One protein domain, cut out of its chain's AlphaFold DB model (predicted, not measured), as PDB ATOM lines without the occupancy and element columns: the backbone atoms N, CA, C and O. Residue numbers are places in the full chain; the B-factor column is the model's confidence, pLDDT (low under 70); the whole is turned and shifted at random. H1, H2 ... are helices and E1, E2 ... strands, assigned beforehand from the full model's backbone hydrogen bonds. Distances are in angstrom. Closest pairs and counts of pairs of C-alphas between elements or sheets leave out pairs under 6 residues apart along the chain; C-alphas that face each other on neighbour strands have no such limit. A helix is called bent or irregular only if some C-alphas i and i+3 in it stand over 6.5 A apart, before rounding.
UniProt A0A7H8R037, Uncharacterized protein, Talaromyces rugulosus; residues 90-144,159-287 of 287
ATOM      1  N   GLU A  90     -77.706 -15.801 -27.932       79.94
ATOM      2  CA  GLU A  90     -77.064 -14.489 -27.823       79.94
ATOM      3  C   GLU A  90     -75.602 -14.641 -27.394       79.94
ATOM      4  O   GLU A  90     -74.721 -14.152 -28.096       79.94
ATOM      5  N   GLU A  91     -75.334 -15.427 -26.350       81.94
ATOM      6  CA  GLU A  91     -73.967 -15.720 -25.890       81.94
ATOM      7  C   GLU A  91     -73.132 -16.419 -26.973       81.94
ATOM      8  O   GLU A  91     -71.957 -16.104 -27.159       81.94
ATOM      9  N   TYR A  92     -73.735 -17.334 -27.742       81.56
ATOM     10  CA  TYR A  92     -73.057 -17.960 -28.879       81.56
ATOM     11  C   TYR A  92     -72.672 -16.929 -29.950       81.56
ATOM     12  O   TYR A  92     -71.553 -16.955 -30.462       81.56
ATOM     13  N   ALA A  93     -73.578 -16.005 -30.287       81.38
ATOM     14  CA  ALA A  93     -73.315 -14.970 -31.284       81.38
ATOM     15  C   ALA A  93     -72.210 -14.003 -30.829       81.38
ATOM     16  O   ALA A  93     -71.332 -13.667 -31.623       81.38
ATOM     17  N   GLU A  94     -72.214 -13.599 -29.557       84.81
ATOM     18  CA  GLU A  94     -71.146 -12.780 -28.972       84.81
ATOM     19  C   GLU A  94     -69.791 -13.489 -29.029       84.81
ATOM     20  O   GLU A  94     -68.783 -12.880 -29.387       84.81
ATOM     21  N   LEU A  95     -69.764 -14.791 -28.738       85.31
ATOM     22  CA  LEU A  95     -68.538 -15.578 -28.768       85.31
ATOM     23  C   LEU A  95     -67.983 -15.726 -30.192       85.31
ATOM     24  O   LEU A  95     -66.777 -15.598 -30.399       85.31
ATOM     25  N   VAL A  96     -68.854 -15.940 -31.183       85.69
ATOM     26  CA  VAL A  96     -68.461 -15.965 -32.600       85.69
ATOM     27  C   VAL A  96     -67.834 -14.635 -33.013       85.69
ATOM     28  O   VAL A  96     -66.749 -14.642 -33.591       85.69
ATOM     29  N   LEU A  97     -68.467 -13.506 -32.678       86.06
ATOM     30  CA  LEU A  97     -67.924 -12.177 -32.977       86.06
ATOM     31  C   LEU A  97     -66.572 -11.954 -32.291       86.06
ATOM     32  O   LEU A  97     -65.623 -11.519 -32.937       86.06
ATOM     33  N   HIS A  98     -66.445 -12.341 -31.019       88.44
ATOM     34  CA  HIS A  98     -65.184 -12.253 -30.284       88.44
ATOM     35  C   HIS A  98     -64.039 -12.992 -30.993       88.44
ATOM     36  O   HIS A  98     -62.943 -12.446 -31.141       88.44
ATOM     37  N   PHE A  99     -64.274 -14.229 -31.443       88.50
ATOM     38  CA  PHE A  99     -63.248 -14.991 -32.156       88.50
ATOM     39  C   PHE A  99     -62.997 -14.476 -33.572       88.50
ATOM     40  O   PHE A  99     -61.857 -14.534 -34.018       88.50
ATOM     41  N   GLN A 100     -64.006 -13.941 -34.262       89.12
ATOM     42  CA  GLN A 100     -63.808 -13.289 -35.558       89.12
ATOM     43  C   GLN A 100     -62.912 -12.055 -35.429       89.12
ATOM     44  O   GLN A 100     -61.915 -11.962 -36.139       89.12
ATOM     45  N   ASP A 101     -63.202 -11.161 -34.483       89.56
ATOM     46  CA  ASP A 101     -62.390  -9.964 -34.239       89.56
ATOM     47  C   ASP A 101     -60.950 -10.336 -33.869       89.56
ATOM     48  O   ASP A 101     -59.986  -9.767 -34.388       89.56
ATOM     49  N   LYS A 102     -60.791 -11.346 -33.005       92.88
ATOM     50  CA  LYS A 102     -59.478 -11.853 -32.607       92.88
ATOM     51  C   LYS A 102     -58.716 -12.468 -33.780       92.88
ATOM     52  O   LYS A 102     -57.527 -12.201 -33.928       92.88
ATOM     53  N   LEU A 103     -59.388 -13.258 -34.615       93.88
ATOM     54  CA  LEU A 103     -58.815 -13.843 -35.824       93.88
ATOM     55  C   LEU A 103     -58.319 -12.748 -36.767       93.88
ATOM     56  O   LEU A 103     -57.184 -12.830 -37.220       93.88
ATOM     57  N   ILE A 104     -59.130 -11.721 -37.031       92.38
ATOM     58  CA  ILE A 104     -58.778 -10.603 -37.920       92.38
ATOM     59  C   ILE A 104     -57.533  -9.874 -37.399       92.38
ATOM     60  O   ILE A 104     -56.577  -9.678 -38.149       92.38
ATOM     61  N   ALA A 105     -57.509  -9.534 -36.106       93.62
ATOM     62  CA  ALA A 105     -56.375  -8.851 -35.486       93.62
ATOM     63  C   ALA A 105     -55.089  -9.700 -35.514       93.62
ATOM     64  O   ALA A 105     -54.011  -9.202 -35.849       93.62
ATOM     65  N   SER A 106     -55.191 -10.993 -35.195       94.88
ATOM     66  CA  SER A 106     -54.052 -11.914 -35.255       94.88
ATOM     67  C   SER A 106     -53.569 -12.127 -36.689       94.88
ATOM     68  O   SER A 106     -52.366 -12.134 -36.937       94.88
ATOM     69  N   TRP A 107     -54.486 -12.244 -37.650       95.00
ATOM     70  CA  TRP A 107     -54.155 -12.373 -39.067       95.00
ATOM     71  C   TRP A 107     -53.341 -11.173 -39.554       95.00
ATOM     72  O   TRP A 107     -52.293 -11.360 -40.166       95.00
ATOM     73  N   GLU A 108     -53.774  -9.950 -39.229       93.44
ATOM     74  CA  GLU A 108     -53.068  -8.715 -39.587       93.44
ATOM     75  C   GLU A 108     -51.647  -8.695 -39.012       93.44
ATOM     76  O   GLU A 108     -50.670  -8.477 -39.735       93.44
ATOM     77  N   LYS A 109     -51.523  -8.988 -37.713       94.12
ATOM     78  CA  LYS A 109     -50.235  -9.041 -37.016       94.12
ATOM     79  C   LYS A 109     -49.292 -10.069 -37.640       94.12
ATOM     80  O   LYS A 109     -48.109  -9.783 -37.822       94.12
ATOM     81  N   VAL A 110     -49.799 -11.254 -37.977       95.06
ATOM     82  CA  VAL A 110     -49.010 -12.309 -38.623       95.06
ATOM     83  C   VAL A 110     -48.605 -11.896 -40.035       95.06
ATOM     84  O   VAL A 110     -47.435 -12.028 -40.394       95.06
ATOM     85  N   TRP A 111     -49.537 -11.353 -40.824       93.50
ATOM     86  CA  TRP A 111     -49.277 -10.920 -42.195       93.50
ATOM     87  C   TRP A 111     -48.127  -9.916 -42.257       93.50
ATOM     88  O   TRP A 111     -47.134 -10.127 -42.966       93.50
ATOM     89  N   PHE A 112     -48.233  -8.858 -41.451       92.00
ATOM     90  CA  PHE A 112     -47.236  -7.797 -41.410       92.00
ATOM     91  C   PHE A 112     -45.985  -8.139 -40.600       92.00
ATOM     92  O   PHE A 112     -44.987  -7.431 -40.685       92.00
ATOM     93  N   GLY A 113     -46.030  -9.200 -39.795       93.12
ATOM     94  CA  GLY A 113     -44.898  -9.663 -39.004       93.12
ATOM     95  C   GLY A 113     -44.030 -10.705 -39.708       93.12
ATOM     96  O   GLY A 113     -42.849 -10.823 -39.383       93.12
ATOM     97  N   LEU A 114     -44.594 -11.467 -40.651       93.06
ATOM     98  CA  LEU A 114     -43.893 -12.556 -41.340       93.06
ATOM     99  C   LEU A 114     -43.658 -12.303 -42.820       93.06
ATOM    100  O   LEU A 114     -42.599 -12.660 -43.327       93.06
ATOM    101  N   TYR A 115     -44.622 -11.728 -43.535       89.81
ATOM    102  CA  TYR A 115     -44.597 -11.751 -44.998       89.81
ATOM    103  C   TYR A 115     -44.306 -10.371 -45.573       89.81
ATOM    104  O   TYR A 115     -43.415 -10.230 -46.418       89.81
ATOM    105  N   GLN A 116     -44.983  -9.336 -45.076       88.88
ATOM    106  CA  GLN A 116     -44.957  -8.013 -45.683       88.88
ATOM    107  C   GLN A 116     -44.616  -6.905 -44.696       88.88
ATOM    108  O   GLN A 116     -45.148  -6.851 -43.601       88.88
ATOM    109  N   VAL A 117     -43.765  -5.968 -45.099       84.12
ATOM    110  CA  VAL A 117     -43.383  -4.856 -44.233       84.12
ATOM    111  C   VAL A 117     -44.304  -3.668 -44.507       84.12
ATOM    112  O   VAL A 117     -44.225  -3.057 -45.569       84.12
ATOM    113  N   HIS A 118     -45.126  -3.329 -43.511       71.94
ATOM    114  CA  HIS A 118     -45.978  -2.129 -43.404       71.94
ATOM    115  C   HIS A 118     -47.216  -2.067 -44.310       71.94
ATOM    116  O   HIS A 118     -48.302  -1.835 -43.792       71.94
ATOM    117  N   ASP A 119     -47.087  -2.226 -45.628       73.81
ATOM    118  CA  ASP A 119     -48.205  -2.046 -46.564       73.81
ATOM    119  C   ASP A 119     -48.223  -3.094 -47.681       73.81
ATOM    120  O   ASP A 119     -47.216  -3.732 -47.972       73.81
ATOM    121  N   GLY A 120     -49.372  -3.241 -48.354       67.12
ATOM    122  CA  GLY A 120     -49.607  -4.204 -49.443       67.12
ATOM    123  C   GLY A 120     -48.619  -4.142 -50.621       67.12
ATOM    124  O   GLY A 120     -48.589  -5.051 -51.454       67.12
ATOM    125  N   LYS A 121     -47.794  -3.091 -50.701       72.44
ATOM    126  CA  LYS A 121     -46.789  -2.859 -51.753       72.44
ATOM    127  C   LYS A 121     -45.354  -2.796 -51.218       72.44
ATOM    128  O   LYS A 121     -44.425  -2.609 -52.008       72.44
ATOM    129  N   GLY A 122     -45.175  -2.959 -49.914       72.50
ATOM    130  CA  GLY A 122     -43.905  -2.838 -49.226       72.50
ATOM    131  C   GLY A 122     -42.972  -4.016 -49.488       72.50
ATOM    132  O   GLY A 122     -43.376  -5.040 -50.053       72.50
ATOM    133  N   PRO A 123     -41.694  -3.890 -49.093       83.44
ATOM    134  CA  PRO A 123     -40.746  -4.986 -49.203       83.44
ATOM    135  C   PRO A 123     -41.207  -6.180 -48.361       83.44
ATOM    136  O   PRO A 123     -41.753  -6.019 -47.273       83.44
ATOM    137  N   THR A 124     -40.941  -7.393 -48.838       87.69
ATOM    138  CA  THR A 124     -41.203  -8.604 -48.050       87.69
ATOM    139  C   THR A 124     -40.159  -8.755 -46.948       87.69
ATOM    140  O   THR A 124     -38.997  -8.359 -47.126       87.69
ATOM    141  N   HIS A 125     -40.523  -9.384 -45.832       89.62
ATOM    142  CA  HIS A 125     -39.553  -9.737 -44.790       89.62
ATOM    143  C   HIS A 125     -38.440 -10.643 -45.328       89.62
ATOM    144  O   HIS A 125     -37.273 -10.455 -44.983       89.62
ATOM    145  N   ALA A 126     -38.763 -11.550 -46.256       88.06
ATOM    146  CA  ALA A 126     -37.771 -12.362 -46.956       88.06
ATOM    147  C   ALA A 126     -36.736 -11.498 -47.703       88.06
ATOM    148  O   ALA A 126     -35.525 -11.696 -47.553       88.06
ATOM    149  N   SER A 127     -37.189 -10.478 -48.443       85.62
ATOM    150  CA  SER A 127     -36.296  -9.553 -49.146       85.62
ATOM    151  C   SER A 127     -35.424  -8.737 -48.183       85.62
ATOM    152  O   SER A 127     -34.242  -8.512 -48.455       85.62
ATOM    153  N   GLN A 128     -35.969  -8.328 -47.031       89.19
ATOM    154  CA  GLN A 128     -35.216  -7.612 -46.004       89.19
ATOM    155  C   GLN A 128     -34.177  -8.501 -45.322       89.19
ATOM    156  O   GLN A 128     -33.034  -8.075 -45.146       89.19
ATOM    157  N   LEU A 129     -34.534  -9.741 -44.977       90.19
ATOM    158  CA  LEU A 129     -33.590 -10.716 -44.439       90.19
ATOM    159  C   LEU A 129     -32.452 -10.979 -45.417       90.19
ATOM    160  O   LEU A 129     -31.298 -10.997 -45.001       90.19
ATOM    161  N   ARG A 130     -32.749 -11.107 -46.715       87.44
ATOM    162  CA  ARG A 130     -31.716 -11.258 -47.746       87.44
ATOM    163  C   ARG A 130     -30.752 -10.078 -47.752       87.44
ATOM    164  O   ARG A 130     -29.545 -10.296 -47.732       87.44
ATOM    165  N   LYS A 131     -31.266  -8.844 -47.733       88.94
ATOM    166  CA  LYS A 131     -30.430  -7.633 -47.678       88.94
ATOM    167  C   LYS A 131     -29.540  -7.614 -46.435       88.94
ATOM    168  O   LYS A 131     -28.340  -7.398 -46.557       88.94
ATOM    169  N   LEU A 132     -30.104  -7.895 -45.261       92.44
ATOM    170  CA  LEU A 132     -29.350  -7.928 -44.008       92.44
ATOM    171  C   LEU A 132     -28.313  -9.055 -43.992       92.44
ATOM    172  O   LEU A 132     -27.196  -8.855 -43.532       92.44
ATOM    173  N   TYR A 133     -28.640 -10.226 -44.531       90.81
ATOM    174  CA  TYR A 133     -27.698 -11.336 -44.624       90.81
ATOM    175  C   TYR A 133     -26.530 -10.998 -45.557       90.81
ATOM    176  O   TYR A 133     -25.375 -11.240 -45.215       90.81
ATOM    177  N   MET A 134     -26.807 -10.357 -46.699       89.19
ATOM    178  CA  MET A 134     -25.765  -9.827 -47.587       89.19
ATOM    179  C   MET A 134     -24.880  -8.800 -46.875       89.19
ATOM    180  O   MET A 134     -23.658  -8.909 -46.955       89.19
ATOM    181  N   GLY A 135     -25.484  -7.844 -46.163       92.69
ATOM    182  CA  GLY A 135     -24.764  -6.817 -45.405       92.69
ATOM    183  C   GLY A 135     -23.993  -7.354 -44.192       92.69
ATOM    184  O   GLY A 135     -23.023  -6.740 -43.767       92.69
ATOM    185  N   ALA A 136     -24.326  -8.553 -43.705       92.69
ATOM    186  CA  ALA A 136     -23.526  -9.313 -42.738       92.69
ATOM    187  C   ALA A 136     -22.359 -10.084 -43.397       92.69
ATOM    188  O   ALA A 136     -21.839 -11.055 -42.851       92.69
ATOM    189  N   GLY A 137     -21.963  -9.697 -44.613       90.56
ATOM    190  CA  GLY A 137     -20.809 -10.266 -45.304       90.56
ATOM    191  C   GLY A 137     -21.075 -11.570 -46.062       90.56
ATOM    192  O   GLY A 137     -20.134 -12.247 -46.480       90.56
ATOM    193  N   MET A 138     -22.339 -11.940 -46.278       88.62
ATOM    194  CA  MET A 138     -22.698 -13.211 -46.928       88.62
ATOM    195  C   MET A 138     -23.026 -13.069 -48.422       88.62
ATOM    196  O   MET A 138     -23.537 -14.003 -49.039       88.62
ATOM    197  N   ALA A 139     -22.739 -11.910 -49.022       85.06
ATOM    198  CA  ALA A 139     -23.066 -11.616 -50.418       85.06
ATOM    199  C   ALA A 139     -22.393 -12.569 -51.423       85.06
ATOM    200  O   ALA A 139     -23.041 -13.004 -52.372       85.06
ATOM    201  N   GLU A 140     -21.122 -12.935 -51.216       77.19
ATOM    202  CA  GLU A 140     -20.415 -13.859 -52.117       77.19
ATOM    203  C   GLU A 140     -21.074 -15.241 -52.144       77.19
ATOM    204  O   GLU A 140     -21.288 -15.790 -53.220       77.19
ATOM    205  N   LEU A 141     -21.490 -15.746 -50.977       70.88
ATOM    206  CA  LEU A 141     -22.137 -17.054 -50.840       70.88
ATOM    207  C   LEU A 141     -23.505 -17.117 -51.531       70.88
ATOM    208  O   LEU A 141     -23.888 -18.170 -52.035       70.88
ATOM    209  N   LEU A 142     -24.224 -15.994 -51.587       67.00
ATOM    210  CA  LEU A 142     -25.492 -15.880 -52.314       67.00
ATOM    211  C   LEU A 142     -25.304 -15.775 -53.836       67.00
ATOM    212  O   LEU A 142     -26.195 -16.168 -54.586       67.00
ATOM    213  N   ASN A 143     -24.162 -15.251 -54.287       62.00
ATOM    214  CA  ASN A 143     -23.847 -15.068 -55.705       62.00
ATOM    215  C   ASN A 143     -23.154 -16.287 -56.330       62.00
ATOM    216  O   ASN A 143     -23.175 -16.435 -57.553       62.00
ATOM    217  N   THR A 144     -22.576 -17.187 -55.528       56.53
ATOM    218  CA  THR A 144     -22.076 -18.496 -55.976       56.53
ATOM    219  C   THR A 144     -23.217 -19.458 -56.325       56.53
ATOM    220  O   THR A 144     -23.376 -20.520 -55.730       56.53
ATOM    221  N   GLY A 159     -28.185 -21.573 -46.887       46.91
ATOM    222  CA  GLY A 159     -29.239 -21.675 -45.863       46.91
ATOM    223  C   GLY A 159     -30.299 -20.564 -45.873       46.91
ATOM    224  O   GLY A 159     -31.267 -20.651 -45.125       46.91
ATOM    225  N   LEU A 160     -30.139 -19.541 -46.718       51.94
ATOM    226  CA  LEU A 160     -31.155 -18.524 -46.974       51.94
ATOM    227  C   LEU A 160     -32.088 -18.876 -48.146       51.94
ATOM    228  O   LEU A 160     -33.166 -18.308 -48.221       51.94
ATOM    229  N   GLN A 161     -31.681 -19.746 -49.080       54.75
ATOM    230  CA  GLN A 161     -32.331 -19.862 -50.392       54.75
ATOM    231  C   GLN A 161     -33.439 -20.913 -50.491       54.75
ATOM    232  O   GLN A 161     -34.368 -20.656 -51.246       54.75
ATOM    233  N   SER A 162     -33.407 -22.039 -49.763       65.81
ATOM    234  CA  SER A 162     -34.519 -23.007 -49.851       65.81
ATOM    235  C   SER A 162     -35.540 -22.797 -48.733       65.81
ATOM    236  O   SER A 162     -36.563 -22.163 -48.952       65.81
ATOM    237  N   LEU A 163     -35.278 -23.249 -47.510       70.94
ATOM    238  CA  LEU A 163     -36.362 -23.465 -46.546       70.94
ATOM    239  C   LEU A 163     -37.025 -22.184 -46.020       70.94
ATOM    240  O   LEU A 163     -38.238 -22.049 -46.150       70.94
ATOM    241  N   LEU A 164     -36.274 -21.231 -45.451       82.25
ATOM    242  CA  LEU A 164     -36.894 -20.023 -44.881       82.25
ATOM    243  C   LEU A 164     -37.426 -19.082 -45.971       82.25
ATOM    244  O   LEU A 164     -38.499 -18.520 -45.817       82.25
ATOM    245  N   SER A 165     -36.710 -18.931 -47.089       77.38
ATOM    246  CA  SER A 165     -37.184 -18.122 -48.221       77.38
ATOM    247  C   SER A 165     -38.457 -18.694 -48.846       77.38
ATOM    248  O   SER A 165     -39.339 -17.924 -49.217       77.38
ATOM    249  N   ASN A 166     -38.574 -20.023 -48.940       77.31
ATOM    250  CA  ASN A 166     -39.799 -20.670 -49.403       77.31
ATOM    251  C   ASN A 166     -40.930 -20.520 -48.379       77.31
ATOM    252  O   ASN A 166     -42.039 -20.181 -48.770       77.31
ATOM    253  N   ALA A 167     -40.646 -20.702 -47.084       83.12
ATOM    254  CA  ALA A 167     -41.633 -20.542 -46.013       83.12
ATOM    255  C   ALA A 167     -42.137 -19.094 -45.858       83.12
ATOM    256  O   ALA A 167     -43.265 -18.870 -45.438       83.12
ATOM    257  N   LEU A 168     -41.313 -18.101 -46.206       83.88
ATOM    258  CA  LEU A 168     -41.695 -16.684 -46.255       83.88
ATOM    259  C   LEU A 168     -42.183 -16.244 -47.648       83.88
ATOM    260  O   LEU A 168     -42.358 -15.050 -47.882       83.88
ATOM    261  N   PHE A 169     -42.384 -17.196 -48.566       70.69
ATOM    262  CA  PHE A 169     -42.961 -16.990 -49.897       70.69
ATOM    263  C   PHE A 169     -42.265 -15.927 -50.749       70.69
ATOM    264  O   PHE A 169     -42.894 -15.162 -51.478       70.69
ATOM    265  N   ASP A 170     -40.933 -15.911 -50.727       60.34
ATOM    266  CA  ASP A 170     -40.182 -15.061 -51.654       60.34
ATOM    267  C   ASP A 170     -40.288 -15.550 -53.112       60.34
ATOM    268  O   ASP A 170     -40.051 -14.790 -54.051       60.34
ATOM    269  N   ASN A 171     -40.674 -16.818 -53.309       59.44
ATOM    270  CA  ASN A 171     -40.892 -17.417 -54.619       59.44
ATOM    271  C   ASN A 171     -42.399 -17.474 -54.928       59.44
ATOM    272  O   ASN A 171     -43.139 -18.231 -54.305       59.44
ATOM    273  N   ARG A 172     -42.852 -16.666 -55.897       56.50
ATOM    274  CA  ARG A 172     -44.276 -16.399 -56.210       56.50
ATOM    275  C   ARG A 172     -45.088 -17.602 -56.718       56.50
ATOM    276  O   ARG A 172     -46.243 -17.432 -57.094       56.50
ATOM    277  N   GLU A 173     -44.498 -18.789 -56.791       60.09
ATOM    278  CA  GLU A 173     -45.172 -19.992 -57.292       60.09
ATOM    279  C   GLU A 173     -46.204 -20.554 -56.309       60.09
ATOM    280  O   GLU A 173     -47.126 -21.254 -56.722       60.09
ATOM    281  N   LYS A 174     -46.082 -20.235 -55.015       66.06
ATOM    282  CA  LYS A 174     -47.083 -20.566 -53.997       66.06
ATOM    283  C   LYS A 174     -47.437 -19.312 -53.209       66.06
ATOM    284  O   LYS A 174     -46.569 -18.487 -52.952       66.06
ATOM    285  N   GLN A 175     -48.710 -19.165 -52.860       75.62
ATOM    286  CA  GLN A 175     -49.165 -18.156 -51.906       75.62
ATOM    287  C   GLN A 175     -49.194 -18.780 -50.505       75.62
ATOM    288  O   GLN A 175     -49.513 -19.970 -50.394       75.62
ATOM    289  N   PRO A 176     -48.867 -18.019 -49.448       81.25
ATOM    290  CA  PRO A 176     -49.075 -18.475 -48.085       81.25
ATOM    291  C   PRO A 176     -50.542 -18.805 -47.852       81.25
ATOM    292  O   PRO A 176     -51.433 -18.061 -48.254       81.25
ATOM    293  N   VAL A 177     -50.794 -19.906 -47.147       86.44
ATOM    294  CA  VAL A 177     -52.155 -20.398 -46.883       86.44
ATOM    295  C   VAL A 177     -52.972 -19.375 -46.088       86.44
ATOM    296  O   VAL A 177     -54.189 -19.273 -46.247       86.44
ATOM    297  N   ILE A 178     -52.299 -18.561 -45.269       88.94
ATOM    298  CA  ILE A 178     -52.928 -17.454 -44.548       88.94
ATOM    299  C   ILE A 178     -53.462 -16.367 -45.501       88.94
ATOM    300  O   ILE A 178     -54.496 -15.777 -45.209       88.94
ATOM    301  N   GLU A 179     -52.834 -16.131 -46.664       88.31
ATOM    302  CA  GLU A 179     -53.302 -15.153 -47.666       88.31
ATOM    303  C   GLU A 179     -54.652 -15.557 -48.259       88.31
ATOM    304  O   GLU A 179     -55.486 -14.700 -48.551       88.31
ATOM    305  N   THR A 180     -54.869 -16.865 -48.409       88.62
ATOM    306  CA  THR A 180     -56.079 -17.446 -48.994       88.62
ATOM    307  C   THR A 180     -57.112 -17.851 -47.944       88.62
ATOM    308  O   THR A 180     -58.087 -18.516 -48.285       88.62
ATOM    309  N   LEU A 181     -56.924 -17.468 -46.674       91.12
ATOM    310  CA  LEU A 181     -57.837 -17.839 -45.597       91.12
ATOM    311  C   LEU A 181     -59.238 -17.279 -45.851       91.12
ATOM    312  O   LEU A 181     -59.473 -16.068 -45.800       91.12
ATOM    313  N   GLN A 182     -60.168 -18.198 -46.094       89.31
ATOM    314  CA  GLN A 182     -61.555 -17.905 -46.403       89.31
ATOM    315  C   GLN A 182     -62.459 -18.396 -45.273       89.31
ATOM    316  O   GLN A 182     -62.419 -19.557 -44.871       89.31
ATOM    317  N   LEU A 183     -63.297 -17.495 -44.770       88.69
ATOM    318  CA  LEU A 183     -64.372 -17.814 -43.838       88.69
ATOM    319  C   LEU A 183     -65.693 -17.838 -44.608       88.69
ATOM    320  O   LEU A 183     -65.893 -17.046 -45.528       88.69
ATOM    321  N   TYR A 184     -66.604 -18.732 -44.248       83.50
ATOM    322  CA  TYR A 184     -67.966 -18.762 -44.782       83.50
ATOM    323  C   TYR A 184     -68.964 -18.323 -43.711       83.50
ATOM    324  O   TYR A 184     -68.704 -18.436 -42.509       83.50
ATOM    325  N   ASP A 185     -70.109 -17.803 -44.149       76.25
ATOM    326  CA  ASP A 185     -71.213 -17.503 -43.242       76.25
ATOM    327  C   ASP A 185     -71.680 -18.786 -42.537       76.25
ATOM    328  O   ASP A 185     -71.908 -19.814 -43.175       76.25
ATOM    329  N   GLY A 186     -71.786 -18.740 -41.210       75.31
ATOM    330  CA  GLY A 186     -72.097 -19.918 -40.398       75.31
ATOM    331  C   GLY A 186     -70.916 -20.860 -40.129       75.31
ATOM    332  O   GLY A 186     -71.153 -22.018 -39.791       75.31
ATOM    333  N   VAL A 187     -69.666 -20.392 -40.251       82.62
ATOM    334  CA  VAL A 187     -68.480 -21.115 -39.756       82.62
ATOM    335  C   VAL A 187     -68.696 -21.614 -38.320       82.62
ATOM    336  O   VAL A 187     -69.151 -20.867 -37.449       82.62
ATOM    337  N   ALA A 188     -68.341 -22.877 -38.071       83.56
ATOM    338  CA  ALA A 188     -68.399 -23.463 -36.738       83.56
ATOM    339  C   ALA A 188     -67.450 -22.734 -35.771       83.56
ATOM    340  O   ALA A 188     -66.314 -22.402 -36.120       83.56
ATOM    341  N   LEU A 189     -67.910 -22.516 -34.536       83.50
ATOM    342  CA  LEU A 189     -67.131 -21.839 -33.498       83.50
ATOM    343  C   LEU A 189     -65.776 -22.521 -33.248       83.50
ATOM    344  O   LEU A 189     -64.760 -21.841 -33.144       83.50
ATOM    345  N   ASP A 190     -65.744 -23.849 -33.213       82.31
ATOM    346  CA  ASP A 190     -64.521 -24.633 -33.021       82.31
ATOM    347  C   ASP A 190     -63.489 -24.381 -34.124       82.31
ATOM    348  O   ASP A 190     -62.301 -24.240 -33.833       82.31
ATOM    349  N   ASN A 191     -63.932 -24.222 -35.377       88.12
ATOM    350  CA  ASN A 191     -63.038 -23.868 -36.479       88.12
ATOM    351  C   ASN A 191     -62.434 -22.474 -36.245       88.12
ATOM    352  O   ASN A 191     -61.231 -22.301 -36.418       88.12
ATOM    353  N   LEU A 192     -63.218 -21.491 -35.775       89.44
ATOM    354  CA  LEU A 192     -62.685 -20.163 -35.417       89.44
ATOM    355  C   LEU A 192     -61.671 -20.239 -34.276       89.44
ATOM    356  O   LEU A 192     -60.624 -19.591 -34.337       89.44
ATOM    357  N   GLN A 193     -61.962 -21.026 -33.240       87.75
ATOM    358  CA  GLN A 193     -61.056 -21.232 -32.111       87.75
ATOM    359  C   GLN A 193     -59.750 -21.890 -32.551       87.75
ATOM    360  O   GLN A 193     -58.667 -21.484 -32.116       87.75
ATOM    361  N   TYR A 194     -59.840 -22.877 -33.441       88.31
ATOM    362  CA  TYR A 194     -58.683 -23.598 -33.941       88.31
ATOM    363  C   TYR A 194     -57.835 -22.729 -34.878       88.31
ATOM    364  O   TYR A 194     -56.628 -22.634 -34.666       88.31
ATOM    365  N   ILE A 195     -58.447 -21.974 -35.805       93.06
ATOM    366  CA  ILE A 195     -57.736 -20.958 -36.608       93.06
ATOM    367  C   ILE A 195     -57.035 -19.956 -35.689       93.06
ATOM    368  O   ILE A 195     -55.857 -19.666 -35.876       93.06
ATOM    369  N   THR A 196     -57.736 -19.440 -34.679       92.19
ATOM    370  CA  THR A 196     -57.168 -18.478 -33.722       92.19
ATOM    371  C   THR A 196     -55.965 -19.066 -32.982       92.19
ATOM    372  O   THR A 196     -54.988 -18.364 -32.725       92.19
ATOM    373  N   SER A 197     -56.017 -20.354 -32.644       90.50
ATOM    374  CA  SER A 197     -54.913 -21.058 -31.989       90.50
ATOM    375  C   SER A 197     -53.715 -21.213 -32.927       90.50
ATOM    376  O   SER A 197     -52.601 -20.887 -32.528       90.50
ATOM    377  N   LEU A 198     -53.942 -21.593 -34.191       93.38
ATOM    378  CA  LEU A 198     -52.889 -21.641 -35.209       93.38
ATOM    379  C   LEU A 198     -52.257 -20.262 -35.428       93.38
ATOM    380  O   LEU A 198     -51.035 -20.143 -35.433       93.38
ATOM    381  N   LEU A 199     -53.065 -19.206 -35.559       95.69
ATOM    382  CA  LEU A 199     -52.570 -17.835 -35.721       95.69
ATOM    383  C   LEU A 199     -51.697 -17.393 -34.545       95.69
ATOM    384  O   LEU A 199     -50.686 -16.731 -34.757       95.69
ATOM    385  N   LYS A 200     -52.024 -17.811 -33.321       94.38
ATOM    386  CA  LYS A 200     -51.173 -17.552 -32.157       94.38
ATOM    387  C   LYS A 200     -49.796 -18.218 -32.289       94.38
ATOM    388  O   LYS A 200     -48.797 -17.595 -31.950       94.38
ATOM    389  N   GLU A 201     -49.717 -19.437 -32.821       95.12
ATOM    390  CA  GLU A 201     -48.427 -20.096 -33.087       95.12
ATOM    391  C   GLU A 201     -47.634 -19.396 -34.206       95.12
ATOM    392  O   GLU A 201     -46.406 -19.294 -34.129       95.12
ATOM    393  N   TYR A 202     -48.314 -18.842 -35.218       96.50
ATOM    394  CA  TYR A 202     -47.665 -17.960 -36.197       96.50
ATOM    395  C   TYR A 202     -47.119 -16.682 -35.548       96.50
ATOM    396  O   TYR A 202     -46.027 -16.242 -35.908       96.50
ATOM    397  N   GLU A 203     -47.836 -16.080 -34.593       96.31
ATOM    398  CA  GLU A 203     -47.357 -14.893 -33.875       96.31
ATOM    399  C   GLU A 203     -46.042 -15.166 -33.128       96.31
ATOM    400  O   GLU A 203     -45.153 -14.317 -33.132       96.31
ATOM    401  N   GLU A 204     -45.850 -16.362 -32.567       96.31
ATOM    402  CA  GLU A 204     -44.560 -16.750 -31.973       96.31
ATOM    403  C   GLU A 204     -43.432 -16.757 -33.021       96.31
ATOM    404  O   GLU A 204     -42.284 -16.401 -32.732       96.31
ATOM    405  N   GLN A 205     -43.750 -17.091 -34.277       96.31
ATOM    406  CA  GLN A 205     -42.779 -17.021 -35.368       96.31
ATOM    407  C   GLN A 205     -42.459 -15.577 -35.772       96.31
ATOM    408  O   GLN A 205     -41.332 -15.319 -36.197       96.31
ATOM    409  N   VAL A 206     -43.382 -14.624 -35.594       96.44
ATOM    410  CA  VAL A 206     -43.112 -13.184 -35.797       96.44
ATOM    411  C   VAL A 206     -42.006 -12.713 -34.849       96.44
ATOM    412  O   VAL A 206     -41.072 -12.015 -35.258       96.44
ATOM    413  N   GLU A 207     -42.068 -13.121 -33.583       95.75
ATOM    414  CA  GLU A 207     -41.060 -12.775 -32.575       95.75
ATOM    415  C   GLU A 207     -39.701 -13.423 -32.886       95.75
ATOM    416  O   GLU A 207     -38.646 -12.773 -32.817       95.75
ATOM    417  N   ALA A 208     -39.717 -14.690 -33.306       95.31
ATOM    418  CA  ALA A 208     -38.515 -15.403 -33.727       95.31
ATOM    419  C   ALA A 208     -37.864 -14.758 -34.966       95.31
ATOM    420  O   ALA A 208     -36.641 -14.584 -35.014       95.31
ATOM    421  N   LEU A 209     -38.673 -14.341 -35.945       95.19
ATOM    422  CA  LEU A 209     -38.214 -13.643 -37.145       95.19
ATOM    423  C   LEU A 209     -37.630 -12.266 -36.808       95.19
ATOM    424  O   LEU A 209     -36.569 -11.895 -37.315       95.19
ATOM    425  N   SER A 210     -38.270 -11.534 -35.896       95.56
ATOM    426  CA  SER A 210     -37.777 -10.248 -35.387       95.56
ATOM    427  C   SER A 210     -36.409 -10.394 -34.713       95.56
ATOM    428  O   SER A 210     -35.487  -9.620 -34.983       95.56
ATOM    429  N   SER A 211     -36.229 -11.450 -33.917       96.31
ATOM    430  CA  SER A 211     -34.942 -11.789 -33.296       96.31
ATOM    431  C   SER A 211     -33.863 -12.118 -34.337       96.31
ATOM    432  O   SER A 211     -32.704 -11.724 -34.190       96.31
ATOM    433  N   LEU A 212     -34.231 -12.808 -35.423       95.12
ATOM    434  CA  LEU A 212     -33.326 -13.094 -36.539       95.12
ATOM    435  C   LEU A 212     -32.911 -11.815 -37.287       95.12
ATOM    436  O   LEU A 212     -31.730 -11.641 -37.596       95.12
ATOM    437  N   HIS A 213     -33.851 -10.897 -37.531       95.00
ATOM    438  CA  HIS A 213     -33.552  -9.577 -38.089       95.00
ATOM    439  C   HIS A 213     -32.562  -8.806 -37.212       95.00
ATOM    440  O   HIS A 213     -31.581  -8.262 -37.725       95.00
ATOM    441  N   GLN A 214     -32.798  -8.770 -35.899       97.44
ATOM    442  CA  GLN A 214     -31.921  -8.091 -34.949       97.44
ATOM    443  C   GLN A 214     -30.511  -8.689 -34.953       97.44
ATOM    444  O   GLN A 214     -29.538  -7.939 -35.029       97.44
ATOM    445  N   PHE A 215     -30.398 -10.022 -34.944       96.38
ATOM    446  CA  PHE A 215     -29.113 -10.712 -35.043       96.38
ATOM    447  C   PHE A 215     -28.327 -10.260 -36.280       96.38
ATOM    448  O   PHE A 215     -27.168  -9.866 -36.156       96.38
ATOM    449  N   LEU A 216     -28.951 -10.250 -37.463       95.31
ATOM    450  CA  LEU A 216     -28.264  -9.833 -38.687       95.31
ATOM    451  C   LEU A 216     -27.889  -8.350 -38.668       95.31
ATOM    452  O   LEU A 216     -26.779  -8.004 -39.065       95.31
ATOM    453  N   ARG A 217     -28.766  -7.475 -38.160       96.50
ATOM    454  CA  ARG A 217     -28.472  -6.037 -38.010       96.50
ATOM    455  C   ARG A 217     -27.260  -5.776 -37.113       96.50
ATOM    456  O   ARG A 217     -26.469  -4.893 -37.412       96.50
ATOM    457  N   GLN A 218     -27.091  -6.545 -36.042       97.12
ATOM    458  CA  GLN A 218     -25.952  -6.401 -35.128       97.12
ATOM    459  C   GLN A 218     -24.619  -6.856 -35.734       97.12
ATOM    460  O   GLN A 218     -23.564  -6.491 -35.226       97.12
ATOM    461  N   HIS A 219     -24.662  -7.643 -36.808       96.31
ATOM    462  CA  HIS A 219     -23.484  -8.226 -37.445       96.31
ATOM    463  C   HIS A 219     -23.239  -7.681 -38.856       96.31
ATOM    464  O   HIS A 219     -22.576  -8.337 -39.656       96.31
ATOM    465  N   GLN A 220     -23.777  -6.502 -39.184       96.62
ATOM    466  CA  GLN A 220     -23.434  -5.829 -40.437       96.62
ATOM    467  C   GLN A 220     -21.937  -5.496 -40.470       96.62
ATOM    468  O   GLN A 220     -21.336  -5.193 -39.438       96.62
ATOM    469  N   VAL A 221     -21.340  -5.554 -41.659       93.75
ATOM    470  CA  VAL A 221     -19.923  -5.248 -41.875       93.75
ATOM    471  C   VAL A 221     -19.767  -4.139 -42.912       93.75
ATOM    472  O   VAL A 221     -20.361  -4.192 -43.984       93.75
ATOM    473  N   ASP A 222     -18.910  -3.159 -42.623       87.94
ATOM    474  CA  ASP A 222     -18.636  -2.029 -43.531       87.94
ATOM    475  C   ASP A 222     -17.590  -2.359 -44.616       87.94
ATOM    476  O   ASP A 222     -17.252  -1.524 -45.456       87.94
ATOM    477  N   GLY A 223     -17.040  -3.577 -44.610       85.88
ATOM    478  CA  GLY A 223     -15.949  -3.992 -45.492       85.88
ATOM    479  C   GLY A 223     -15.924  -5.494 -45.763       85.88
ATOM    480  O   GLY A 223     -16.911  -6.199 -45.563       85.88
ATOM    481  N   LEU A 224     -14.778  -5.996 -46.233       86.06
ATOM    482  CA  LEU A 224     -14.613  -7.415 -46.551       86.06
ATOM    483  C   LEU A 224     -14.674  -8.271 -45.271       86.06
ATOM    484  O   LEU A 224     -13.812  -8.131 -44.397       86.06
ATOM    485  N   PRO A 225     -15.659  -9.172 -45.149       90.31
ATOM    486  CA  PRO A 225     -15.795 -10.044 -43.992       90.31
ATOM    487  C   PRO A 225     -14.667 -11.079 -43.951       90.31
ATOM    488  O   PRO A 225     -14.199 -11.584 -44.973       90.31
ATOM    489  N   THR A 226     -14.246 -11.451 -42.744       91.75
ATOM    490  CA  THR A 226     -13.305 -12.565 -42.568       91.75
ATOM    491  C   THR A 226     -14.017 -13.907 -42.769       91.75
ATOM    492  O   THR A 226     -15.210 -14.038 -42.486       91.75
ATOM    493  N   LYS A 227     -13.276 -14.951 -43.164       90.19
ATOM    494  CA  LYS A 227     -13.825 -16.317 -43.268       90.19
ATOM    495  C   LYS A 227     -14.436 -16.811 -41.951       90.19
ATOM    496  O   LYS A 227     -15.473 -17.465 -41.966       90.19
ATOM    497  N   ASN A 228     -13.822 -16.469 -40.816       92.56
ATOM    498  CA  ASN A 228     -14.332 -16.835 -39.492       92.56
ATOM    499  C   ASN A 228     -15.672 -16.150 -39.195       92.56
ATOM    500  O   ASN A 228     -16.577 -16.789 -38.667       92.56
ATOM    501  N   HIS A 229     -15.814 -14.876 -39.574       92.00
ATOM    502  CA  HIS A 229     -17.078 -14.157 -39.456       92.00
ATOM    503  C   HIS A 229     -18.162 -14.801 -40.327       92.00
ATOM    504  O   HIS A 229     -19.220 -15.147 -39.815       92.00
ATOM    505  N   GLN A 230     -17.882 -15.067 -41.606       90.75
ATOM    506  CA  GLN A 230     -18.845 -15.726 -42.499       90.75
ATOM    507  C   GLN A 230     -19.274 -17.110 -41.986       90.75
ATOM    508  O   GLN A 230     -20.456 -17.449 -42.023       90.75
ATOM    509  N   ALA A 231     -18.332 -17.907 -41.472       90.06
ATOM    510  CA  ALA A 231     -18.630 -19.209 -40.881       90.06
ATOM    511  C   ALA A 231     -19.533 -19.083 -39.641       90.06
ATOM    512  O   ALA A 231     -20.490 -19.847 -39.499       90.06
ATOM    513  N   PHE A 232     -19.265 -18.098 -38.779       93.31
ATOM    514  CA  PHE A 232     -20.098 -17.791 -37.619       93.31
ATOM    515  C   PHE A 232     -21.517 -17.374 -38.030       93.31
ATOM    516  O   PHE A 232     -22.480 -17.986 -37.568       93.31
ATOM    517  N   ILE A 233     -21.656 -16.409 -38.950       92.56
ATOM    518  CA  ILE A 233     -22.962 -15.937 -39.435       92.56
ATOM    519  C   ILE A 233     -23.744 -17.070 -40.089       92.56
ATOM    520  O   ILE A 233     -24.912 -17.257 -39.765       92.56
ATOM    521  N   SER A 234     -23.109 -17.874 -40.944       88.31
ATOM    522  CA  SER A 234     -23.746 -19.037 -41.574       88.31
ATOM    523  C   SER A 234     -24.278 -20.036 -40.538       88.31
ATOM    524  O   SER A 234     -25.426 -20.483 -40.619       88.31
ATOM    525  N   CYS A 235     -23.464 -20.360 -39.527       89.81
ATOM    526  CA  CYS A 235     -23.827 -21.302 -38.471       89.81
ATOM    527  C   CYS A 235     -25.002 -20.788 -37.626       89.81
ATOM    528  O   CYS A 235     -26.006 -21.485 -37.463       89.81
ATOM    529  N   GLU A 236     -24.898 -19.561 -37.114       92.69
ATOM    530  CA  GLU A 236     -25.908 -18.967 -36.236       92.69
ATOM    531  C   GLU A 236     -27.199 -18.632 -36.979       92.69
ATOM    532  O   GLU A 236     -28.289 -18.875 -36.455       92.69
ATOM    533  N   PHE A 237     -27.101 -18.168 -38.226       90.94
ATOM    534  CA  PHE A 237     -28.268 -17.974 -39.074       90.94
ATOM    535  C   PHE A 237     -29.024 -19.290 -39.251       90.94
ATOM    536  O   PHE A 237     -30.219 -19.338 -38.980       90.94
ATOM    537  N   ARG A 238     -28.342 -20.384 -39.625       88.00
ATOM    538  CA  ARG A 238     -28.992 -21.688 -39.828       88.00
ATOM    539  C   ARG A 238     -29.680 -22.194 -38.559       88.00
ATOM    540  O   ARG A 238     -30.809 -22.674 -38.634       88.00
ATOM    541  N   LYS A 239     -29.025 -22.067 -37.399       89.94
ATOM    542  CA  LYS A 239     -29.594 -22.475 -36.103       89.94
ATOM    543  C   LYS A 239     -30.894 -21.739 -35.771       89.94
ATOM    544  O   LYS A 239     -31.774 -22.337 -35.165       89.94
ATOM    545  N   ARG A 240     -31.011 -20.468 -36.166       92.94
ATOM    546  CA  ARG A 240     -32.181 -19.618 -35.890       92.94
ATOM    547  C   ARG A 240     -33.263 -19.735 -36.960       92.94
ATOM    548  O   ARG A 240     -34.431 -19.885 -36.632       92.94
ATOM    549  N   ALA A 241     -32.875 -19.716 -38.231       90.56
ATOM    550  CA  ALA A 241     -33.775 -19.768 -39.379       90.56
ATOM    551  C   ALA A 241     -34.417 -21.149 -39.582       90.56
ATOM    552  O   ALA A 241     -35.576 -21.239 -39.977       90.56
ATOM    553  N   GLY A 242     -33.677 -22.230 -39.313       88.38
ATOM    554  CA  GLY A 242     -34.138 -23.601 -39.552       88.38
ATOM    555  C   GLY A 242     -35.395 -23.993 -38.761       88.38
ATOM    556  O   GLY A 242     -36.311 -24.569 -39.347       88.38
ATOM    557  N   PRO A 243     -35.473 -23.723 -37.443       91.06
ATOM    558  CA  PRO A 243     -36.699 -23.912 -36.670       91.06
ATOM    559  C   PRO A 243     -37.878 -23.095 -37.206       91.06
ATOM    560  O   PRO A 243     -38.922 -23.686 -37.449       91.06
ATOM    561  N   ILE A 244     -37.682 -21.798 -37.487       93.31
ATOM    562  CA  ILE A 244     -38.736 -20.911 -38.014       93.31
ATOM    563  C   ILE A 244     -39.331 -21.498 -39.295       93.31
ATOM    564  O   ILE A 244     -40.537 -21.689 -39.394       93.31
ATOM    565  N   ALA A 245     -38.478 -21.857 -40.259       90.25
ATOM    566  CA  ALA A 245     -38.928 -22.404 -41.535       90.25
ATOM    567  C   ALA A 245     -39.739 -23.699 -41.367       90.25
ATOM    568  O   ALA A 245     -40.794 -23.850 -41.973       90.25
ATOM    569  N   ARG A 246     -39.270 -24.631 -40.525       89.25
ATOM    570  CA  ARG A 246     -39.978 -25.898 -40.278       89.25
ATOM    571  C   ARG A 246     -41.330 -25.673 -39.611       89.25
ATOM    572  O   ARG A 246     -42.302 -26.305 -40.019       89.25
ATOM    573  N   THR A 247     -41.389 -24.786 -38.620       92.25
ATOM    574  CA  THR A 247     -42.639 -24.462 -37.932       92.25
ATOM    575  C   THR A 247     -43.629 -23.811 -38.890       92.25
ATOM    576  O   THR A 247     -44.755 -24.280 -38.975       92.25
ATOM    577  N   LEU A 248     -43.206 -22.825 -39.687       91.88
ATOM    578  CA  LEU A 248     -44.075 -22.184 -40.681       91.88
ATOM    579  C   LEU A 248     -44.626 -23.185 -41.704       91.88
ATOM    580  O   LEU A 248     -45.829 -23.203 -41.937       91.88
ATOM    581  N   CYS A 249     -43.794 -24.083 -42.242       89.31
ATOM    582  CA  CYS A 249     -44.273 -25.138 -43.142       89.31
ATOM    583  C   CYS A 249     -45.307 -26.063 -42.473       89.31
ATOM    584  O   CYS A 249     -46.277 -26.471 -43.109       89.31
ATOM    585  N   SER A 250     -45.101 -26.411 -41.198       90.19
ATOM    586  CA  SER A 250     -46.040 -27.238 -40.427       90.19
ATOM    587  C   SER A 250     -47.355 -26.509 -40.154       90.19
ATOM    588  O   SER A 250     -48.421 -27.121 -40.193       90.19
ATOM    589  N   LEU A 251     -47.293 -25.211 -39.859       91.94
ATOM    590  CA  LEU A 251     -48.469 -24.376 -39.634       91.94
ATOM    591  C   LEU A 251     -49.273 -24.194 -40.923       91.94
ATOM    592  O   LEU A 251     -50.485 -24.390 -40.901       91.94
ATOM    593  N   ASP A 252     -48.608 -23.935 -42.052       91.00
ATOM    594  CA  ASP A 252     -49.269 -23.810 -43.356       91.00
ATOM    595  C   ASP A 252     -49.986 -25.108 -43.741       91.00
ATOM    596  O   ASP A 252     -51.130 -25.074 -44.190       91.00
ATOM    597  N   ALA A 253     -49.355 -26.264 -43.508       89.00
ATOM    598  CA  ALA A 253     -49.981 -27.561 -43.750       89.00
ATOM    599  C   ALA A 253     -51.233 -27.775 -42.879       89.00
ATOM    600  O   ALA A 253     -52.265 -28.216 -43.386       89.00
ATOM    601  N   GLN A 254     -51.171 -27.436 -41.587       91.69
ATOM    602  CA  GLN A 254     -52.320 -27.535 -40.678       91.69
ATOM    603  C   GLN A 254     -53.451 -26.583 -41.078       91.69
ATOM    604  O   GLN A 254     -54.608 -26.996 -41.140       91.69
ATOM    605  N   MET A 255     -53.119 -25.332 -41.408       91.88
ATOM    606  CA  MET A 255     -54.088 -24.344 -41.878       91.88
ATOM    607  C   MET A 255     -54.749 -24.791 -43.188       91.88
ATOM    608  O   MET A 255     -55.948 -24.595 -43.371       91.88
ATOM    609  N   GLN A 256     -53.996 -25.430 -44.088       90.81
ATOM    610  CA  GLN A 256     -54.520 -25.923 -45.362       90.81
ATOM    611  C   GLN A 256     -55.505 -27.078 -45.163       90.81
ATOM    612  O   GLN A 256     -56.566 -27.092 -45.788       90.81
ATOM    613  N   VAL A 257     -55.170 -28.033 -44.291       88.44
ATOM    614  CA  VAL A 257     -56.082 -29.127 -43.926       88.44
ATOM    615  C   VAL A 257     -57.360 -28.560 -43.312       88.44
ATOM    616  O   VAL A 257     -58.451 -28.928 -43.740       88.44
ATOM    617  N   LEU A 258     -57.232 -27.596 -42.398       89.81
ATOM    618  CA  LEU A 258     -58.375 -26.949 -41.766       89.81
ATOM    619  C   LEU A 258     -59.271 -26.216 -42.773       89.81
ATOM    620  O   LEU A 258     -60.485 -26.388 -42.727       89.81
ATOM    621  N   GLN A 259     -58.698 -25.448 -43.708       89.62
ATOM    622  CA  GLN A 259     -59.465 -24.797 -44.778       89.62
ATOM    623  C   GLN A 259     -60.219 -25.820 -45.637       89.62
ATOM    624  O   GLN A 259     -61.394 -25.625 -45.939       89.62
ATOM    625  N   MET A 260     -59.583 -26.940 -45.983       87.31
ATOM    626  CA  MET A 260     -60.236 -28.006 -46.744       87.31
ATOM    627  C   MET A 260     -61.390 -28.649 -45.957       87.31
ATOM    628  O   MET A 260     -62.452 -28.919 -46.524       87.31
ATOM    629  N   ASP A 261     -61.212 -28.891 -44.660       86.56
ATOM    630  CA  ASP A 261     -62.256 -29.451 -43.795       86.56
ATOM    631  C   ASP A 261     -63.442 -28.491 -43.647       86.56
ATOM    632  O   ASP A 261     -64.598 -28.899 -43.783       86.56
ATOM    633  N   MET A 262     -63.148 -27.206 -43.485       87.00
ATOM    634  CA  MET A 262     -64.095 -26.095 -43.500       87.00
ATOM    635  C   MET A 262     -64.898 -26.018 -44.804       87.00
ATOM    636  O   MET A 262     -66.128 -25.957 -44.784       87.00
ATOM    637  N   GLU A 263     -64.235 -26.087 -45.959       86.31
ATOM    638  CA  GLU A 263     -64.906 -26.134 -47.261       86.31
ATOM    639  C   GLU A 263     -65.793 -27.376 -47.412       86.31
ATOM    640  O   GLU A 263     -66.885 -27.310 -47.985       86.31
ATOM    641  N   ASN A 264     -65.336 -28.527 -46.912       85.25
ATOM    642  CA  ASN A 264     -66.103 -29.767 -46.934       85.25
ATOM    643  C   ASN A 264     -67.344 -29.679 -46.041       85.25
ATOM    644  O   ASN A 264     -68.408 -30.155 -46.440       85.25
ATOM    645  N   GLU A 265     -67.231 -29.071 -44.860       81.88
ATOM    646  CA  GLU A 265     -68.362 -28.791 -43.976       81.88
ATOM    647  C   GLU A 265     -69.361 -27.846 -44.653       81.88
ATOM    648  O   GLU A 265     -70.538 -28.185 -44.783       81.88
ATOM    649  N   ALA A 266     -68.888 -26.720 -45.189       81.00
ATOM    650  CA  ALA A 266     -69.724 -25.770 -45.912       81.00
ATOM    651  C   ALA A 266     -70.436 -26.426 -47.109       81.00
ATOM    652  O   ALA A 266     -71.625 -26.201 -47.333       81.00
ATOM    653  N   ARG A 267     -69.759 -27.311 -47.853       82.62
ATOM    654  CA  ARG A 267     -70.373 -28.059 -48.963       82.62
ATOM    655  C   ARG A 267     -71.421 -29.064 -48.485       82.62
ATOM    656  O   ARG A 267     -72.436 -29.224 -49.156       82.62
ATOM    657  N   LYS A 268     -71.218 -29.727 -47.343       80.75
ATOM    658  CA  LYS A 268     -72.235 -30.612 -46.740       80.75
ATOM    659  C   LYS A 268     -73.479 -29.834 -46.318       80.75
ATOM    660  O   LYS A 268     -74.584 -30.349 -46.458       80.75
ATOM    661  N   ILE A 269     -73.293 -28.610 -45.831       74.94
ATOM    662  CA  ILE A 269     -74.370 -27.735 -45.368       74.94
ATOM    663  C   ILE A 269     -75.148 -27.130 -46.548       74.94
ATOM    664  O   ILE A 269     -76.375 -27.198 -46.588       74.94
ATOM    665  N   HIS A 270     -74.445 -26.557 -47.524       72.94
ATOM    666  CA  HIS A 270     -75.051 -25.764 -48.600       72.94
ATOM    667  C   HIS A 270     -75.243 -26.537 -49.915       72.94
ATOM    668  O   HIS A 270     -75.849 -26.024 -50.857       72.94
ATOM    669  N   GLY A 271     -74.724 -27.764 -50.020       75.56
ATOM    670  CA  GLY A 271     -74.689 -28.577 -51.242       75.56
ATOM    671  C   GLY A 271     -73.666 -28.076 -52.270       75.56
ATOM    672  O   GLY A 271     -72.841 -28.843 -52.762       75.56
ATOM    673  N   SER A 272     -73.686 -26.775 -52.564       74.50
ATOM    674  CA  SER A 272     -72.716 -26.064 -53.399       74.50
ATOM    675  C   SER A 272     -72.219 -24.814 -52.675       74.50
ATOM    676  O   SER A 272     -72.980 -24.160 -51.971       74.50
ATOM    677  N   LEU A 273     -70.951 -24.453 -52.890       68.50
ATOM    678  CA  LEU A 273     -70.390 -23.183 -52.406       68.50
ATOM    679  C   LEU A 273     -70.791 -21.993 -53.299       68.50
ATOM    680  O   LEU A 273     -70.519 -20.841 -52.971       68.50
ATOM    681  N   HIS A 274     -71.441 -22.250 -54.438       68.62
ATOM    682  CA  HIS A 274     -71.889 -21.198 -55.343       68.62
ATOM    683  C   HIS A 274     -73.042 -20.402 -54.714       68.62
ATOM    684  O   HIS A 274     -74.116 -20.948 -54.472       68.62
ATOM    685  N   GLY A 275     -72.817 -19.109 -54.460       65.88
ATOM    686  CA  GLY A 275     -73.786 -18.223 -53.803       65.88
ATOM    687  C   GLY A 275     -73.722 -18.218 -52.271       65.88
ATOM    688  O   GLY A 275     -74.483 -17.479 -51.651       65.88
ATOM    689  N   VAL A 276     -72.816 -18.991 -51.658       70.94
ATOM    690  CA  VAL A 276     -72.524 -18.885 -50.221       70.94
ATOM    691  C   VAL A 276     -71.709 -17.618 -49.985       70.94
ATOM    692  O   VAL A 276     -70.706 -17.381 -50.666       70.94
ATOM    693  N   ASN A 277     -72.131 -16.800 -49.019       75.06
ATOM    694  CA  ASN A 277     -71.340 -15.651 -48.600       75.06
ATOM    695  C   ASN A 277     -70.035 -16.151 -47.987       75.06
ATOM    696  O   ASN A 277     -70.025 -16.809 -46.947       75.06
ATOM    697  N   THR A 278     -68.939 -15.824 -48.656       82.38
ATOM    698  CA  THR A 278     -67.592 -16.085 -48.179       82.38
ATOM    699  C   THR A 278     -66.862 -14.768 -48.010       82.38
ATOM    700  O   THR A 278     -67.130 -13.783 -48.701       82.38
ATOM    701  N   MET A 279     -65.943 -14.753 -47.062       83.94
ATOM    702  CA  MET A 279     -65.124 -13.614 -46.725       83.94
ATOM    703  C   MET A 279     -63.672 -14.056 -46.767       83.94
ATOM    704  O   MET A 279     -63.246 -14.898 -45.976       83.94
ATOM    705  N   LEU A 280     -62.913 -13.476 -47.689       86.38
ATOM    706  CA  LEU A 280     -61.467 -13.577 -47.656       86.38
ATOM    707  C   LEU A 280     -60.962 -12.642 -46.554       86.38
ATOM    708  O   LEU A 280     -61.211 -11.436 -46.610       86.38
ATOM    709  N   VAL A 281     -60.270 -13.183 -45.551       85.56
ATOM    710  CA  VAL A 281     -59.825 -12.394 -44.386       85.56
ATOM    711  C   VAL A 281     -58.903 -11.254 -44.824       85.56
ATOM    712  O   VAL A 281     -59.034 -10.123 -44.361       85.56
ATOM    713  N   ARG A 282     -58.049 -11.513 -45.819       87.12
ATOM    714  CA  ARG A 282     -57.209 -10.498 -46.459       87.12
ATOM    715  C   ARG A 282     -58.003  -9.278 -46.940       87.12
ATOM    716  O   ARG A 282     -57.600  -8.151 -46.671       87.12
ATOM    717  N   ASP A 283     -59.118  -9.497 -47.638       87.25
ATOM    718  CA  ASP A 283     -59.944  -8.423 -48.214       87.25
ATOM    719  C   ASP A 283     -60.697  -7.629 -47.144       87.25
ATOM    720  O   ASP A 283     -61.240  -6.558 -47.422       87.25
ATOM    721  N   GLN A 284     -60.785  -8.160 -45.927       84.69
ATOM    722  CA  GLN A 284     -61.327  -7.448 -44.781       84.69
ATOM    723  C   GLN A 284     -60.270  -6.558 -44.120       84.69
ATOM    724  O   GLN A 284     -60.600  -5.444 -43.722       84.69
ATOM    725  N   VAL A 285     -59.024  -7.035 -44.032       84.12
ATOM    726  CA  VAL A 285     -57.918  -6.342 -43.352       84.12
ATOM    727  C   VAL A 285     -57.274  -5.270 -44.237       84.12
ATOM    728  O   VAL A 285     -57.045  -4.157 -43.782       84.12
ATOM    729  N   LEU A 286     -56.995  -5.569 -45.508       82.31
ATOM    730  CA  LEU A 286     -56.179  -4.714 -46.386       82.31
ATOM    731  C   LEU A 286     -56.981  -3.660 -47.183       82.31
ATOM    732  O   LEU A 286     -56.573  -3.301 -48.291       82.31
ATOM    733  N   ARG A 287     -58.127  -3.200 -46.669       69.38
ATOM    734  CA  ARG A 287     -59.006  -2.231 -47.358       69.38
ATOM    735  C   ARG A 287     -58.465  -0.806 -47.391       69.38
ATOM    736  O   ARG A 287     -57.882  -0.363 -46.380       69.38
TER     737      ARG A 287
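Overview. This is residues 90 to 144 and 159 to 287 of the 287 residues of an uncharacterized protein of Talaromyces rugulosus (UniProt A0A7H8R037). A long helical hairpin, H4 and H5 side by side, makes the length of this rod, with H1 and then H2 following one another along it: H1 packs on H4, and H2 packs on both H4 and H5 near their link. Short H3 packs on H5, and toward the other end a tiny two-strand sheet, E1 beside E2, leads into short H6, which packs on H1. The 184 printed residues hold six named helices and two named strands, in the order H1 H2 H3 E1 H4 H5 E2 H6; the sheet is antiparallel and the class mostly helix. The whole is only just loose, close to compact, with a radius of gyration of the C-alphas of 19.4 A and spans of 64 by 30 by 28 A.

Along the chain. Find C-alpha 90 at (-77.064, -14.489, -27.823); from there H1 runs 36.8 A to residue 115. H2, residues 125 to 143, covers 19.9 A and is irregular, with a kink of 114 degrees near residue 137 and C-alphas 136 and 139 8.0 A apart. Next come H3, residues 163 to 167, 6.1 A, and E1, residues 182 to 184, 6.7 A. H4 takes residues 189 to 218, 44.0 A. Look for C-alpha 227 at (-13.825, -16.317, -43.268), where H5 begins; it runs 62.2 A to residue 270, with a kink of 28 degrees near residue 240, and is neither bent nor irregular, but only just: C-alphas 240 and 243 are 6.3 A apart. E2, residues 278 to 280, 6.6 A, is followed by H6, residues 281 to 285, 6.4 A, ending at C-alpha 285, (-57.918, -6.342, -43.352).

Arrangement. Start with the bundle, helices grouped together, of H2, H4 and H5. H4 and H5 touch as a helical hairpin, opposite ways at a shallow tilt of 16 degrees; their closest C-alphas, of Gln 205 and Ile 244, are 6.2 A apart. Residues 129 to 136 of H2 touch H4, closest at the C-alphas of Leu 132 and Leu 216, 5.8 A. H1 touches H4 at a shallow tilt of 24 degrees, the same way, with the C-alphas of Gly 113 and Val 206 closest at 5.1 A; H1 and H5 are apart. H3 touches H5, closest at the C-alphas of Leu 164 and Ala 245, 4.6 A. Between antiparallel E1 and E2, N 183 and O 279 are within hydrogen-bond range at 2.9 A. H6 touches H1, closest at the C-alphas of Val 285 and Glu 108, 6.6 A. Each O i to N i+4 pair is within hydrogen-bond range in H1, H3, H4 and H6, against 11 of 15 in H2 and 38 of 40 in H5.

Size, cuts and confidence. The two C-alphas farthest apart, of Glu 90 and Leu 224, are 65.6 A apart. Residues 145 to 158 are not printed, and C-alphas 144 and 159 are 12.8 A apart across the cut. The long link is H3 to E1, residues 168 to 181. Confidence is under 70 at residues 120, 142 to 144, 159 to 162, 170 to 174, 273 to 275 and 287, with a mean pLDDT of the printed part of 85.4.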